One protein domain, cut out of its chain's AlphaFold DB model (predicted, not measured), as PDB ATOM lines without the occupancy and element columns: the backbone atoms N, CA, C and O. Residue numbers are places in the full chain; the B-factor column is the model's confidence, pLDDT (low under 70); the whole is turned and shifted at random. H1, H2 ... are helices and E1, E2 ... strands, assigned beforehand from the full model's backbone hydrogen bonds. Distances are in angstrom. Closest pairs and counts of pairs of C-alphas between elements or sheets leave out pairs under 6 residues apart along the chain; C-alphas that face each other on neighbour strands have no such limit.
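Overview. This is residues 34 to 58 and 89 to 163 of the 626 residues of an uncharacterized protein of Actinobacteria bacterium (UniProt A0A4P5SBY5). One short helix, H1, lies in the middle of a loop-rich domain, with H5 crossing it on one side and H2 and a small two-stranded ribbon, E1 and E2, on another. H3 and H4 pack on each other toward one end of the longest axis, while loops, among them residues 53 to 58, lie at the other end. The printed part has 100 residues with five named helices and two named strands in the order H1, E1, H2, H3, H4, E2, H5, and the sheet, order E1 - E2, is antiparallel. The class is mostly helix, though under half of the residues, 40, are in named elements. The whole is compact, with a radius of gyration of the C-alphas of 13.5 A and spans of 42 by 30 by 23 A.

Along the chain. H1, residues 40 to 49, begins at C-alpha 40 (-39.365, -18.285, 6.873) and is 13.8 A long. After the cut and residues 89 to 106, which hold no named element, E1 takes residues 107 to 110, 10.1 A, from C-alpha 107 (-24.056, -18.562, 3.185). H2 is residues 111 to 114, H3 residues 116 to 121, 9.4 A, and H4 residues 129 to 132. E2, residues 139 to 142, is 9.9 A long. H5, residues 152 to 159, is 10.2 A long and ends at C-alpha 159 (-34.167, -31.356, 5.337).

Arrangement. H1 is the hub, touching H2, H3 and H5. H1 and H5 touch about perpendicular, at 85 degrees, with the closest C-alphas, Ile 47 and Leu 155, 5.1 A apart. H1 and H2 touch at the C-alphas of Asn 41 and Gly 114, 5.2 A apart. H1 and H3 only just touch, with 3 pairs of C-alphas within 8 A, the closest being Asn 41 and Gly 117 at 6.4 A; they run opposite ways at a shallow tilt of 13 degrees. The closest C-alphas of H1 and E1, Thr 45 and Val 109, are 7.2 A apart. E1 and E2 are antiparallel, with N 107 and O 142 at 2.8 A and N 140 and O 109 at 2.8 A. Residues 98 to 99 pair antiparallel with residues 107 to 108 of E1. H3 and H4 touch at the C-alphas of Cys 119 and Cys 131, 5.8 A apart. H4 and H5 are apart. Every O i to N i+4 pair is within hydrogen-bond range in H1 and H5, against 1 of 2 in H3; H2 and H4 are too short for such a pair.

Size, cuts and confidence. The C-alphas farthest apart, Asp 57 and Asp 126, are 42.9 A from each other. Residues 59 to 88 are not printed, and C-alphas 58 and 89 are 13.7 A apart across the cut. Of the links that are printed whole, none is long. The mean pLDDT of the printed part is 84.7; residues 53 to 58, 89 to 90, 101, 104 and 122 to 125 are under 70.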
ATOM      1  N   VAL A  34     -43.284 -18.779  -1.050       94.38
ATOM      2  CA  VAL A  34     -42.048 -19.046  -0.297       94.38
ATOM      3  C   VAL A  34     -41.589 -17.733   0.346       94.38
ATOM      4  O   VAL A  34     -41.626 -16.700  -0.314       94.38
ATOM      5  N   GLY A  35     -41.227 -17.748   1.630       89.44
ATOM      6  CA  GLY A  35     -40.877 -16.527   2.375       89.44
ATOM      7  C   GLY A  35     -42.076 -15.727   2.913       89.44
ATOM      8  O   GLY A  35     -41.888 -14.670   3.512       89.44
ATOM      9  N   GLY A  36     -43.310 -16.206   2.708       87.56
ATOM     10  CA  GLY A  36     -44.534 -15.512   3.124       87.56
ATOM     11  C   GLY A  36     -44.873 -15.625   4.617       87.56
ATOM     12  O   GLY A  36     -45.693 -14.877   5.151       87.56
ATOM     13  N   THR A  37     -44.276 -16.570   5.338       87.25
ATOM     14  CA  THR A  37     -44.475 -16.701   6.787       87.25
ATOM     15  C   THR A  37     -43.350 -16.021   7.576       87.25
ATOM     16  O   THR A  37     -42.238 -15.871   7.070       87.25
ATOM     17  N   PRO A  38     -43.616 -15.579   8.820       83.06
ATOM     18  CA  PRO A  38     -42.595 -14.968   9.668       83.06
ATOM     19  C   PRO A  38     -41.361 -15.847   9.793       83.06
ATOM     20  O   PRO A  38     -41.493 -17.058   9.987       83.06
ATOM     21  N   ASP A  39     -40.184 -15.235   9.714       83.12
ATOM     22  CA  ASP A  39     -38.883 -15.894   9.860       83.12
ATOM     23  C   ASP A  39     -38.665 -17.066   8.881       83.12
ATOM     24  O   ASP A  39     -37.824 -17.935   9.115       83.12
ATOM     25  N   GLU A  40     -39.422 -17.139   7.782       90.44
ATOM     26  CA  GLU A  40     -39.365 -18.285   6.873       90.44
ATOM     27  C   GLU A  40     -38.006 -18.409   6.189       90.44
ATOM     28  O   GLU A  40     -37.477 -19.513   6.130       90.44
ATOM     29  N   ASN A  41     -37.387 -17.300   5.775       92.38
ATOM     30  CA  ASN A  41     -36.028 -17.307   5.227       92.38
ATOM     31  C   ASN A  41     -35.001 -17.858   6.222       92.38
ATOM     32  O   ASN A  41     -34.149 -18.660   5.844       92.38
ATOM     33  N   TYR A  42     -35.134 -17.512   7.506       92.50
ATOM     34  CA  TYR A  42     -34.286 -18.066   8.560       92.50
ATOM     35  C   TYR A  42     -34.456 -19.580   8.667       92.50
ATOM     36  O   TYR A  42     -33.480 -20.332   8.679       92.50
ATOM     37  N   VAL A  43     -35.704 -20.052   8.731       94.75
ATOM     38  CA  VAL A  43     -36.005 -21.481   8.884       94.75
ATOM     39  C   VAL A  43     -35.591 -22.269   7.641       94.75
ATOM     40  O   VAL A  43     -34.963 -23.314   7.785       94.75
ATOM     41  N   LEU A  44     -35.871 -21.768   6.437       96.38
ATOM     42  CA  LEU A  44     -35.478 -22.406   5.182       96.38
ATOM     43  C   LEU A  44     -33.958 -22.453   5.035       96.38
ATOM     44  O   LEU A  44     -33.419 -23.531   4.808       96.38
ATOM     45  N   THR A  45     -33.252 -21.344   5.266       95.31
ATOM     46  CA  THR A  45     -31.780 -21.342   5.234       95.31
ATOM     47  C   THR A  45     -31.219 -22.343   6.244       95.31
ATOM     48  O   THR A  45     -30.313 -23.104   5.926       95.31
ATOM     49  N   SER A  46     -31.816 -22.447   7.434       94.69
ATOM     50  CA  SER A  46     -31.420 -23.441   8.444       94.69
ATOM     51  C   SER A  46     -31.661 -24.892   8.010       94.69
ATOM     52  O   SER A  46     -30.895 -25.787   8.374       94.69
ATOM     53  N   ILE A  47     -32.734 -25.149   7.260       96.12
ATOM     54  CA  ILE A  47     -33.043 -26.471   6.705       96.12
ATOM     55  C   ILE A  47     -32.024 -26.829   5.617       96.12
ATOM     56  O   ILE A  47     -31.458 -27.920   5.676       96.12
ATOM     57  N   TRP A  48     -31.756 -25.909   4.685       95.12
ATOM     58  CA  TRP A  48     -30.815 -26.102   3.576       95.12
ATOM     59  C   TRP A  48     -29.370 -26.225   4.054       95.12
ATOM     60  O   TRP A  48     -28.648 -27.113   3.618       95.12
ATOM     61  N   CYS A  49     -28.932 -25.359   4.956       91.12
ATOM     62  CA  CYS A  49     -27.530 -25.310   5.349       91.12
ATOM     63  C   CYS A  49     -27.183 -26.280   6.473       91.12
ATOM     64  O   CYS A  49     -26.098 -26.848   6.459       91.12
ATOM     65  N   GLY A  50     -28.095 -26.497   7.427       87.81
ATOM     66  CA  GLY A  50     -27.787 -27.273   8.624       87.81
ATOM     67  C   GLY A  50     -26.565 -26.730   9.365       87.81
ATOM     68  O   GLY A  50     -26.480 -25.523   9.593       87.81
ATOM     69  N   ASP A  51     -25.650 -27.619   9.751       81.00
ATOM     70  CA  ASP A  51     -24.352 -27.220  10.292       81.00
ATOM     71  C   ASP A  51     -23.400 -26.907   9.130       81.00
ATOM     72  O   ASP A  51     -23.213 -27.726   8.232       81.00
ATOM     73  N   VAL A  52     -22.798 -25.716   9.141       74.31
ATOM     74  CA  VAL A  52     -21.863 -25.281   8.095       74.31
ATOM     75  C   VAL A  52     -20.461 -25.196   8.698       74.31
ATOM     76  O   VAL A  52     -20.240 -24.368   9.591       74.31
ATOM     77  N   PRO A  53     -19.507 -26.033   8.249       66.00
ATOM     78  CA  PRO A  53     -18.140 -26.009   8.752       66.00
ATOM     79  C   PRO A  53     -17.506 -24.616   8.628       66.00
ATOM     80  O   PRO A  53     -17.559 -23.990   7.573       66.00
ATOM     81  N   GLY A  54     -16.908 -24.138   9.723       60.72
ATOM     82  CA  GLY A  54     -16.132 -22.895   9.763       60.72
ATOM     83  C   GLY A  54     -16.917 -21.580   9.831       60.72
ATOM     84  O   GLY A  54     -16.293 -20.533   9.975       60.72
ATOM     85  N   VAL A  55     -18.257 -21.608   9.843       65.38
ATOM     86  CA  VAL A  55     -19.063 -20.407  10.165       65.38
ATOM     87  C   VAL A  55     -18.819 -19.931  11.601       65.38
ATOM     88  O   VAL A  55     -18.787 -18.729  11.861       65.38
ATOM     89  N   ASP A  56     -18.641 -20.869  12.534       64.50
ATOM     90  CA  ASP A  56     -18.434 -20.562  13.954       64.50
ATOM     91  C   ASP A  56     -16.948 -20.338  14.313       64.50
ATOM     92  O   ASP A  56     -16.658 -19.755  15.356       64.50
ATOM     93  N   ASP A  57     -16.008 -20.761  13.453       63.91
ATOM     94  CA  ASP A  57     -14.556 -20.591  13.647       63.91
ATOM     95  C   ASP A  57     -13.811 -20.426  12.307       63.91
ATOM     96  O   ASP A  57     -13.118 -21.321  11.810       63.91
ATOM     97  N   TYR A  58     -13.991 -19.252  11.694       61.97
ATOM     98  CA  TYR A  58     -13.405 -18.924  10.393       61.97
ATOM     99  C   TYR A  58     -11.880 -18.917  10.407       61.97
ATOM    100  O   TYR A  58     -11.256 -19.368   9.453       61.97
ATOM    101  N   ASP A  89     -14.605 -24.343  -2.303       63.72
ATOM    102  CA  ASP A  89     -16.011 -24.226  -1.917       63.72
ATOM    103  C   ASP A  89     -16.283 -25.085  -0.675       63.72
ATOM    104  O   ASP A  89     -16.062 -26.298  -0.684       63.72
ATOM    105  N   VAL A  90     -16.799 -24.466   0.388       69.12
ATOM    106  CA  VAL A  90     -17.241 -25.188   1.586       69.12
ATOM    107  C   VAL A  90     -18.748 -25.264   1.604       69.12
ATOM    108  O   VAL A  90     -19.433 -24.253   1.480       69.12
ATOM    109  N   TYR A  91     -19.252 -26.479   1.759       78.12
ATOM    110  CA  TYR A  91     -20.671 -26.779   1.702       78.12
ATOM    111  C   TYR A  91     -21.247 -26.971   3.100       78.12
ATOM    112  O   TYR A  91     -20.562 -27.435   4.013       78.12
ATOM    113  N   GLY A  92     -22.521 -26.618   3.253       78.31
ATOM    114  CA  GLY A  92     -23.320 -27.071   4.386       78.31
ATOM    115  C   GLY A  92     -23.734 -28.538   4.238       78.31
ATOM    116  O   GLY A  92     -23.211 -29.290   3.418       78.31
ATOM    117  N   GLU A  93     -24.751 -28.931   4.999       84.19
ATOM    118  CA  GLU A  93     -25.344 -30.277   4.961       84.19
ATOM    119  C   GLU A  93     -26.006 -30.622   3.617       84.19
ATOM    120  O   GLU A  93     -26.236 -31.791   3.309       84.19
ATOM    121  N   THR A  94     -26.345 -29.616   2.807       86.38
ATOM    122  CA  THR A  94     -26.812 -29.817   1.433       86.38
ATOM    123  C   THR A  94     -25.848 -29.167   0.452       86.38
ATOM    124  O   THR A  94     -25.262 -28.118   0.725       86.38
ATOM    125  N   LYS A  95     -25.740 -29.761  -0.739       83.81
ATOM    126  CA  LYS A  95     -24.938 -29.233  -1.854       83.81
ATOM    127  C   LYS A  95     -25.385 -27.847  -2.339       83.81
ATOM    128  O   LYS A  95     -24.629 -27.159  -3.014       83.81
ATOM    129  N   ASP A  96     -26.614 -27.455  -2.006       87.50
ATOM    130  CA  ASP A  96     -27.229 -26.193  -2.416       87.50
ATOM    131  C   ASP A  96     -26.948 -25.057  -1.412       87.50
ATOM    132  O   ASP A  96     -27.417 -23.940  -1.611       87.50
ATOM    133  N   CYS A  97     -26.193 -25.318  -0.336       89.44
ATOM    134  CA  CYS A  97     -25.708 -24.301   0.592       89.44
ATOM    135  C   CYS A  97     -24.179 -24.236   0.587       89.44
ATOM    136  O   CYS A  97     -23.516 -25.223   0.906       89.44
ATOM    137  N   LYS A  98     -23.625 -23.061   0.276       87.12
ATOM    138  CA  LYS A  98     -22.177 -22.808   0.240       87.12
ATOM    139  C   LYS A  98     -21.783 -21.686   1.195       87.12
ATOM    140  O   LYS A  98     -22.479 -20.681   1.281       87.12
ATOM    141  N   LEU A  99     -20.649 -21.801   1.871       82.69
ATOM    142  CA  LEU A  99     -20.064 -20.711   2.645       82.69
ATOM    143  C   LEU A  99     -19.503 -19.637   1.709       82.69
ATOM    144  O   LEU A  99     -18.798 -19.941   0.744       82.69
ATOM    145  N   LYS A 100     -19.758 -18.365   2.013       81.62
ATOM    146  CA  LYS A 100     -19.119 -17.255   1.307       81.62
ATOM    147  C   LYS A 100     -17.738 -16.997   1.916       81.62
ATOM    148  O   LYS A 100     -17.637 -16.391   2.972       81.62
ATOM    149  N   ILE A 101     -16.673 -17.416   1.228       69.81
ATOM    150  CA  ILE A 101     -15.283 -17.393   1.740       69.81
ATOM    151  C   ILE A 101     -14.878 -16.016   2.296       69.81
ATOM    152  O   ILE A 101     -14.350 -15.929   3.394       69.81
ATOM    153  N   ASN A 102     -15.197 -14.928   1.589       72.19
ATOM    154  CA  ASN A 102     -14.813 -13.574   2.015       72.19
ATOM    155  C   ASN A 102     -15.690 -12.995   3.148       72.19
ATOM    156  O   ASN A 102     -15.406 -11.904   3.634       72.19
ATOM    157  N   GLU A 103     -16.766 -13.683   3.542       77.62
ATOM    158  CA  GLU A 103     -17.722 -13.262   4.577       77.62
ATOM    159  C   GLU A 103     -18.226 -14.493   5.358       77.62
ATOM    160  O   GLU A 103     -19.297 -15.026   5.061       77.62
ATOM    161  N   PRO A 104     -17.495 -14.953   6.385       68.69
ATOM    162  CA  PRO A 104     -17.736 -16.256   7.015       68.69
ATOM    163  C   PRO A 104     -19.037 -16.391   7.797       68.69
ATOM    164  O   PRO A 104     -19.408 -17.479   8.225       68.69
ATOM    165  N   THR A 105     -19.748 -15.291   8.002       78.50
ATOM    166  CA  THR A 105     -21.073 -15.295   8.615       78.50
ATOM    167  C   THR A 105     -22.195 -15.463   7.593       78.50
ATOM    168  O   THR A 105     -23.356 -15.472   7.998       78.50
ATOM    169  N   VAL A 106     -21.871 -15.573   6.301       85.31
ATOM    170  CA  VAL A 106     -22.824 -15.565   5.188       85.31
ATOM    171  C   VAL A 106     -22.736 -16.863   4.397       85.31
ATOM    172  O   VAL A 106     -21.658 -17.324   4.022       85.31
ATOM    173  N   VAL A 107     -23.898 -17.417   4.080       88.88
ATOM    174  CA  VAL A 107     -24.056 -18.562   3.185       88.88
ATOM    175  C   VAL A 107     -24.763 -18.144   1.898       88.88
ATOM    176  O   VAL A 107     -25.559 -17.203   1.861       88.88
ATOM    177  N   LEU A 108     -24.435 -18.846   0.824       91.94
ATOM    178  CA  LEU A 108     -25.045 -18.755  -0.489       91.94
ATOM    179  C   LEU A 108     -26.000 -19.935  -0.643       91.94
ATOM    180  O   LEU A 108     -25.590 -21.088  -0.514       91.94
ATOM    181  N   VAL A 109     -27.262 -19.632  -0.904       94.50
ATOM    182  CA  VAL A 109     -28.362 -20.594  -1.068       94.50
ATOM    183  C   VAL A 109     -29.221 -20.160  -2.256       94.50
ATOM    184  O   VAL A 109     -29.069 -19.026  -2.711       94.50
ATOM    185  N   PRO A 110     -30.149 -20.981  -2.780       95.94
ATOM    186  CA  PRO A 110     -31.119 -20.488  -3.753       95.94
ATOM    187  C   PRO A 110     -31.818 -19.222  -3.241       95.94
ATOM    188  O   PRO A 110     -32.183 -19.148  -2.064       95.94
ATOM    189  N   TRP A 111     -32.031 -18.222  -4.096       94.75
ATOM    190  CA  TRP A 111     -32.585 -16.928  -3.676       94.75
ATOM    191  C   TRP A 111     -33.946 -17.066  -2.982       94.75
ATOM    192  O   TRP A 111     -34.204 -16.421  -1.962       94.75
ATOM    193  N   LEU A 112     -34.773 -18.012  -3.440       94.38
ATOM    194  CA  LEU A 112     -36.042 -18.348  -2.794       94.38
ATOM    195  C   LEU A 112     -35.903 -18.797  -1.325       94.38
ATOM    196  O   LEU A 112     -36.843 -18.628  -0.551       94.38
ATOM    197  N   VAL A 113     -34.761 -19.365  -0.935       95.44
ATOM    198  CA  VAL A 113     -34.460 -19.819   0.433       95.44
ATOM    199  C   VAL A 113     -33.989 -18.639   1.284       95.44
ATOM    200  O   VAL A 113     -34.539 -18.398   2.359       95.44
ATOM    201  N   GLY A 114     -33.003 -17.883   0.796       92.50
ATOM    202  CA  GLY A 114     -32.328 -16.846   1.582       92.50
ATOM    203  C   GLY A 114     -33.052 -15.502   1.640       92.50
ATOM    204  O   GLY A 114     -33.091 -14.880   2.697       92.50
ATOM    205  N   GLU A 115     -33.676 -15.070   0.542       91.44
ATOM    206  CA  GLU A 115     -34.060 -13.659   0.362       91.44
ATOM    207  C   GLU A 115     -35.504 -13.441  -0.121       91.44
ATOM    208  O   GLU A 115     -35.970 -12.303  -0.155       91.44
ATOM    209  N   SER A 116     -36.269 -14.502  -0.410       89.31
ATOM    210  CA  SER A 116     -37.673 -14.400  -0.864       89.31
ATOM    211  C   SER A 116     -38.591 -13.530   0.004       89.31
ATOM    212  O   SER A 116     -39.552 -12.962  -0.520       89.31
ATOM    213  N   GLY A 117     -38.319 -13.399   1.307       85.00
ATOM    214  CA  GLY A 117     -39.099 -12.559   2.217       85.00
ATOM    215  C   GLY A 117     -38.997 -11.065   1.902       85.00
ATOM    216  O   GLY A 117     -39.953 -10.332   2.150       85.00
ATOM    217  N   GLN A 118     -37.904 -10.612   1.274       83.00
ATOM    218  CA  GLN A 118     -37.723  -9.213   0.862       83.00
ATOM    219  C   GLN A 118     -38.830  -8.772  -0.112       83.00
ATOM    220  O   GLN A 118     -39.383  -7.681   0.029       83.00
ATOM    221  N   CYS A 119     -39.241  -9.662  -1.025       84.19
ATOM    222  CA  CYS A 119     -40.358  -9.437  -1.952       84.19
ATOM    223  C   CYS A 119     -41.687  -9.167  -1.211       84.19
ATOM    224  O   CYS A 119     -42.523  -8.403  -1.688       84.19
ATOM    225  N   MET A 120     -41.867  -9.708   0.000       78.38
ATOM    226  CA  MET A 120     -43.086  -9.501   0.798       78.38
ATOM    227  C   MET A 120     -43.029  -8.258   1.691       78.38
ATOM    228  O   MET A 120     -44.079  -7.683   1.992       78.38
ATOM    229  N   GLN A 121     -41.826  -7.844   2.097       70.12
ATOM    230  CA  GLN A 121     -41.592  -6.753   3.047       70.12
ATOM    231  C   GLN A 121     -41.497  -5.370   2.384       70.12
ATOM    232  O   GLN A 121     -41.976  -4.394   2.956       70.12
ATOM    233  N   ILE A 122     -40.925  -5.270   1.177       60.56
ATOM    234  CA  ILE A 122     -40.637  -3.981   0.515       60.56
ATOM    235  C   ILE A 122     -41.913  -3.264   0.026       60.56
ATOM    236  O   ILE A 122     -41.943  -2.039  -0.043       60.56
ATOM    237  N   SER A 123     -42.986  -3.999  -0.286       58.34
ATOM    238  CA  SER A 123     -44.244  -3.458  -0.841       58.34
ATOM    239  C   SER A 123     -45.472  -3.928  -0.048       58.34
ATOM    240  O   SER A 123     -46.419  -4.493  -0.590       58.34
ATOM    241  N   ALA A 124     -45.417  -3.764   1.278       59.78
ATOM    242  CA  ALA A 124     -46.347  -4.368   2.232       59.78
ATOM    243  C   ALA A 124     -47.844  -4.165   1.888       59.78
ATOM    244  O   ALA A 124     -48.421  -3.107   2.134       59.78
ATOM    245  N   GLY A 125     -48.483  -5.238   1.408       60.31
ATOM    246  CA  GLY A 125     -49.940  -5.411   1.336       60.31
ATOM    247  C   GLY A 125     -50.510  -5.403  -0.082       60.31
ATOM    248  O   GLY A 125     -51.241  -6.327  -0.443       60.31
ATOM    249  N   ASP A 126     -50.151  -4.407  -0.891       71.88
ATOM    250  CA  ASP A 126     -50.856  -4.146  -2.153       71.88
ATOM    251  C   ASP A 126     -50.314  -4.951  -3.338       71.88
ATOM    252  O   ASP A 126     -51.098  -5.341  -4.193       71.88
ATOM    253  N   THR A 127     -49.023  -5.288  -3.375       79.62
ATOM    254  CA  THR A 127     -48.432  -6.033  -4.502       79.62
ATOM    255  C   THR A 127     -48.516  -7.540  -4.299       79.62
ATOM    256  O   THR A 127     -48.464  -8.018  -3.171       79.62
ATOM    257  N   SER A 128     -48.607  -8.323  -5.373       90.25
ATOM    258  CA  SER A 128     -48.550  -9.791  -5.313       90.25
ATOM    259  C   SER A 128     -47.132 -10.325  -5.035       90.25
ATOM    260  O   SER A 128     -46.189  -9.572  -4.788       90.25
ATOM    261  N   ALA A 129     -46.964 -11.650  -5.080       91.88
ATOM    262  CA  ALA A 129     -45.667 -12.324  -5.009       91.88
ATOM    263  C   ALA A 129     -44.915 -12.369  -6.356       91.88
ATOM    264  O   ALA A 129     -43.909 -13.072  -6.475       91.88
ATOM    265  N   ALA A 130     -45.377 -11.643  -7.381       90.75
ATOM    266  CA  ALA A 130     -44.780 -11.666  -8.718       90.75
ATOM    267  C   ALA A 130     -43.302 -11.232  -8.748       90.75
ATOM    268  O   ALA A 130     -42.553 -11.713  -9.600       90.75
ATOM    269  N   CYS A 131     -42.848 -10.427  -7.775       87.75
ATOM    270  CA  CYS A 131     -41.435 -10.047  -7.631       87.75
ATOM    271  C   CYS A 131     -40.473 -11.233  -7.457       87.75
ATOM    272  O   CYS A 131     -39.276 -11.075  -7.657       87.75
ATOM    273  N   GLN A 132     -40.960 -12.434  -7.123       91.25
ATOM    274  CA  GLN A 132     -40.105 -13.624  -7.046       91.25
ATOM    275  C   GLN A 132     -39.645 -14.135  -8.416       91.25
ATOM    276  O   GLN A 132     -38.662 -14.867  -8.478       91.25
ATOM    277  N   SER A 133     -40.355 -13.796  -9.496       87.12
ATOM    278  CA  SER A 133     -40.103 -14.359 -10.829       87.12
ATOM    279  C   SER A 133     -38.750 -13.951 -11.419       87.12
ATOM    280  O   SER A 133     -38.105 -14.773 -12.061       87.12
ATOM    281  N   GLU A 134     -38.289 -12.730 -11.150       85.44
ATOM    282  CA  GLU A 134     -37.022 -12.202 -11.679       85.44
ATOM    283  C   GLU A 134     -35.787 -12.855 -11.039       85.44
ATOM    284  O   GLU A 134     -34.730 -12.958 -11.666       85.44
ATOM    285  N   SER A 135     -35.932 -13.332  -9.800       87.94
ATOM    286  CA  SER A 135     -34.826 -13.849  -8.989       87.94
ATOM    287  C   SER A 135     -34.927 -15.344  -8.694       87.94
ATOM    288  O   SER A 135     -34.129 -15.866  -7.920       87.94
ATOM    289  N   ILE A 136     -35.888 -16.055  -9.294       86.94
ATOM    290  CA  ILE A 136     -36.208 -17.442  -8.928       86.94
ATOM    291  C   ILE A 136     -35.021 -18.408  -9.092       86.94
ATOM    292  O   ILE A 136     -34.821 -19.264  -8.231       86.94
ATOM    293  N   ASP A 137     -34.213 -18.212 -10.136       87.56
ATOM    294  CA  ASP A 137     -33.039 -19.035 -10.464       87.56
ATOM    295  C   ASP A 137     -31.721 -18.442  -9.936       87.56
ATOM    296  O   ASP A 137     -30.637 -18.979 -10.173       87.56
ATOM    297  N   GLN A 138     -31.785 -17.311  -9.231       92.56
ATOM    298  CA  GLN A 138     -30.597 -16.646  -8.713       92.56
ATOM    299  C   GLN A 138     -30.108 -17.306  -7.420       92.56
ATOM    300  O   GLN A 138     -30.855 -17.946  -6.675       92.56
ATOM    301  N   THR A 139     -28.823 -17.122  -7.125       92.19
ATOM    302  CA  THR A 139     -28.260 -17.442  -5.810       92.19
ATOM    303  C   THR A 139     -28.466 -16.250  -4.887       92.19
ATOM    304  O   THR A 139     -28.026 -15.144  -5.194       92.19
ATOM    305  N   GLY A 140     -29.129 -16.482  -3.760       91.25
ATOM    306  CA  GLY A 140     -29.312 -15.491  -2.713       91.25
ATOM    307  C   GLY A 140     -28.255 -15.585  -1.628       91.25
ATOM    308  O   GLY A 140     -27.524 -16.574  -1.490       91.25
ATOM    309  N   ARG A 141     -28.205 -14.528  -0.831       92.75
ATOM    310  CA  ARG A 141     -27.342 -14.414   0.342       92.75
ATOM    311  C   ARG A 141     -28.159 -14.551   1.613       92.75
ATOM    312  O   ARG A 141     -29.202 -13.925   1.748       92.75
ATOM    313  N   ALA A 142     -27.662 -15.332   2.564       91.06
ATOM    314  CA  ALA A 142     -28.273 -15.436   3.878       91.06
ATOM    315  C   ALA A 142     -27.209 -15.382   4.976       91.06
ATOM    316  O   ALA A 142     -26.271 -16.172   5.009       91.06
ATOM    317  N   ASP A 143     -27.366 -14.445   5.895       86.69
ATOM    318  CA  ASP A 143     -26.588 -14.317   7.131       86.69
ATOM    319  C   ASP A 143     -27.355 -14.871   8.349       86.69
ATOM    320  O   ASP A 143     -26.767 -15.236   9.372       86.69
ATOM    321  N   SER A 144     -28.677 -14.985   8.210       84.38
ATOM    322  CA  SER A 144     -29.613 -15.365   9.258       84.38
ATOM    323  C   SER A 144     -30.045 -16.830   9.118       84.38
ATOM    324  O   SER A 144     -30.909 -17.174   8.312       84.38
ATOM    325  N   PHE A 145     -29.448 -17.711   9.926       86.94
ATOM    326  CA  PHE A 145     -29.807 -19.132  10.020       86.94
ATOM    327  C   PHE A 145     -29.460 -19.729  11.396       86.94
ATOM    328  O   PHE A 145     -28.902 -19.064  12.274       86.94
ATOM    329  N   ASN A 146     -29.847 -20.984  11.626       85.31
ATOM    330  CA  ASN A 146     -29.819 -21.609  12.940       85.31
ATOM    331  C   ASN A 146     -28.410 -21.922  13.446       85.31
ATOM    332  O   ASN A 146     -27.851 -22.965  13.134       85.31
ATOM    333  N   ARG A 147     -27.919 -21.086  14.366       79.75
ATOM    334  CA  ARG A 147     -26.700 -21.323  15.165       79.75
ATOM    335  C   ARG A 147     -27.036 -21.788  16.584       79.75
ATOM    336  O   ARG A 147     -26.547 -21.270  17.583       79.75
ATOM    337  N   GLY A 148     -27.981 -22.722  16.675       76.56
ATOM    338  CA  GLY A 148     -28.443 -23.301  17.939       76.56
ATOM    339  C   GLY A 148     -29.612 -22.579  18.612       76.56
ATOM    340  O   GLY A 148     -29.911 -22.900  19.767       76.56
ATOM    341  N   LEU A 149     -30.292 -21.644  17.931       77.06
ATOM    342  CA  LEU A 149     -31.526 -21.007  18.414       77.06
ATOM    343  C   LEU A 149     -32.681 -22.015  18.488       77.06
ATOM    344  O   LEU A 149     -33.308 -22.143  19.538       77.06
ATOM    345  N   TYR A 150     -32.926 -22.745  17.400       81.12
ATOM    346  CA  TYR A 150     -33.918 -23.812  17.327       81.12
ATOM    347  C   TYR A 150     -33.272 -25.196  17.469       81.12
ATOM    348  O   TYR A 150     -32.133 -25.405  17.031       81.12
ATOM    349  N   PRO A 151     -33.995 -26.174  18.045       86.88
ATOM    350  CA  PRO A 151     -33.540 -27.556  18.067       86.88
ATOM    351  C   PRO A 151     -33.360 -28.105  16.643       86.88
ATOM    352  O   PRO A 151     -34.162 -27.842  15.746       86.88
ATOM    353  N   LYS A 152     -32.312 -28.911  16.443       90.25
ATOM    354  CA  LYS A 152     -31.948 -29.447  15.120       90.25
ATOM    355  C   LYS A 152     -32.961 -30.457  14.577       90.25
ATOM    356  O   LYS A 152     -33.092 -30.588  13.370       90.25
ATOM    357  N   THR A 153     -33.699 -31.150  15.442       93.31
ATOM    358  CA  THR A 153     -34.580 -32.263  15.054       93.31
ATOM    359  C   THR A 153     -35.650 -31.866  14.039       93.31
ATOM    360  O   THR A 153     -35.776 -32.536  13.016       93.31
ATOM    361  N   TYR A 154     -36.394 -30.780  14.279       94.88
ATOM    362  CA  TYR A 154     -37.392 -30.293  13.320       94.88
ATOM    363  C   TYR A 154     -36.754 -29.954  11.967       94.88
ATOM    364  O   TYR A 154     -37.231 -30.393  10.923       94.88
ATOM    365  N   LEU A 155     -35.637 -29.223  11.996       95.25
ATOM    366  CA  LEU A 155     -34.928 -28.781  10.794       95.25
ATOM    367  C   LEU A 155     -34.382 -29.970   9.993       95.25
ATOM    368  O   LEU A 155     -34.556 -30.019   8.782       95.25
ATOM    369  N   ASN A 156     -33.794 -30.956  10.672       95.38
ATOM    370  CA  ASN A 156     -33.281 -32.179  10.058       95.38
ATOM    371  C   ASN A 156     -34.410 -33.017   9.446       95.38
ATOM    372  O   ASN A 156     -34.235 -33.573   8.367       95.38
ATOM    373  N   MET A 157     -35.579 -33.087  10.097       96.50
ATOM    374  CA  MET A 157     -36.729 -33.790   9.525       96.50
ATOM    375  C   MET A 157     -37.201 -33.121   8.233       96.50
ATOM    376  O   MET A 157     -37.453 -33.811   7.246       96.50
ATOM    377  N   MET A 158     -37.276 -31.786   8.226       97.31
ATOM    378  CA  MET A 158     -37.637 -31.031   7.027       97.31
ATOM    379  C   MET A 158     -36.563 -31.115   5.941       97.31
ATOM    380  O   MET A 158     -36.908 -31.142   4.765       97.31
ATOM    381  N   ARG A 159     -35.278 -31.244   6.300       96.00
ATOM    382  CA  ARG A 159     -34.167 -31.356   5.337       96.00
ATOM    383  C   ARG A 159     -34.320 -32.533   4.376       96.00
ATOM    384  O   ARG A 159     -33.914 -32.420   3.228       96.00
ATOM    385  N   ASN A 160     -34.989 -33.609   4.791       96.69
ATOM    386  CA  ASN A 160     -35.271 -34.758   3.922       96.69
ATOM    387  C   ASN A 160     -36.121 -34.413   2.684       96.69
ATOM    388  O   ASN A 160     -36.186 -35.210   1.753       96.69
ATOM    389  N   PHE A 161     -36.786 -33.254   2.672       97.31
ATOM    390  CA  PHE A 161     -37.576 -32.768   1.538       97.31
ATOM    391  C   PHE A 161     -36.816 -31.761   0.660       97.31
ATOM    392  O   PHE A 161     -37.386 -31.251  -0.305       97.31
ATOM    393  N   VAL A 162     -35.557 -31.435   0.982       96.94
ATOM    394  CA  VAL A 162     -34.735 -30.547   0.150       96.94
ATOM    395  C   VAL A 162     -34.432 -31.236  -1.177       96.94
ATOM    396  O   VAL A 162     -33.944 -32.364  -1.221       96.94
ATOM    397  N   GLY A 163     -34.738 -30.542  -2.264       93.44
ATOM    398  CA  GLY A 163     -34.463 -30.960  -3.628       93.44
ATOM    399  C   GLY A 163     -34.105 -29.756  -4.492       93.44
ATOM    400  O   GLY A 163     -34.035 -28.628  -4.007       93.44
TER     401      GLY A 163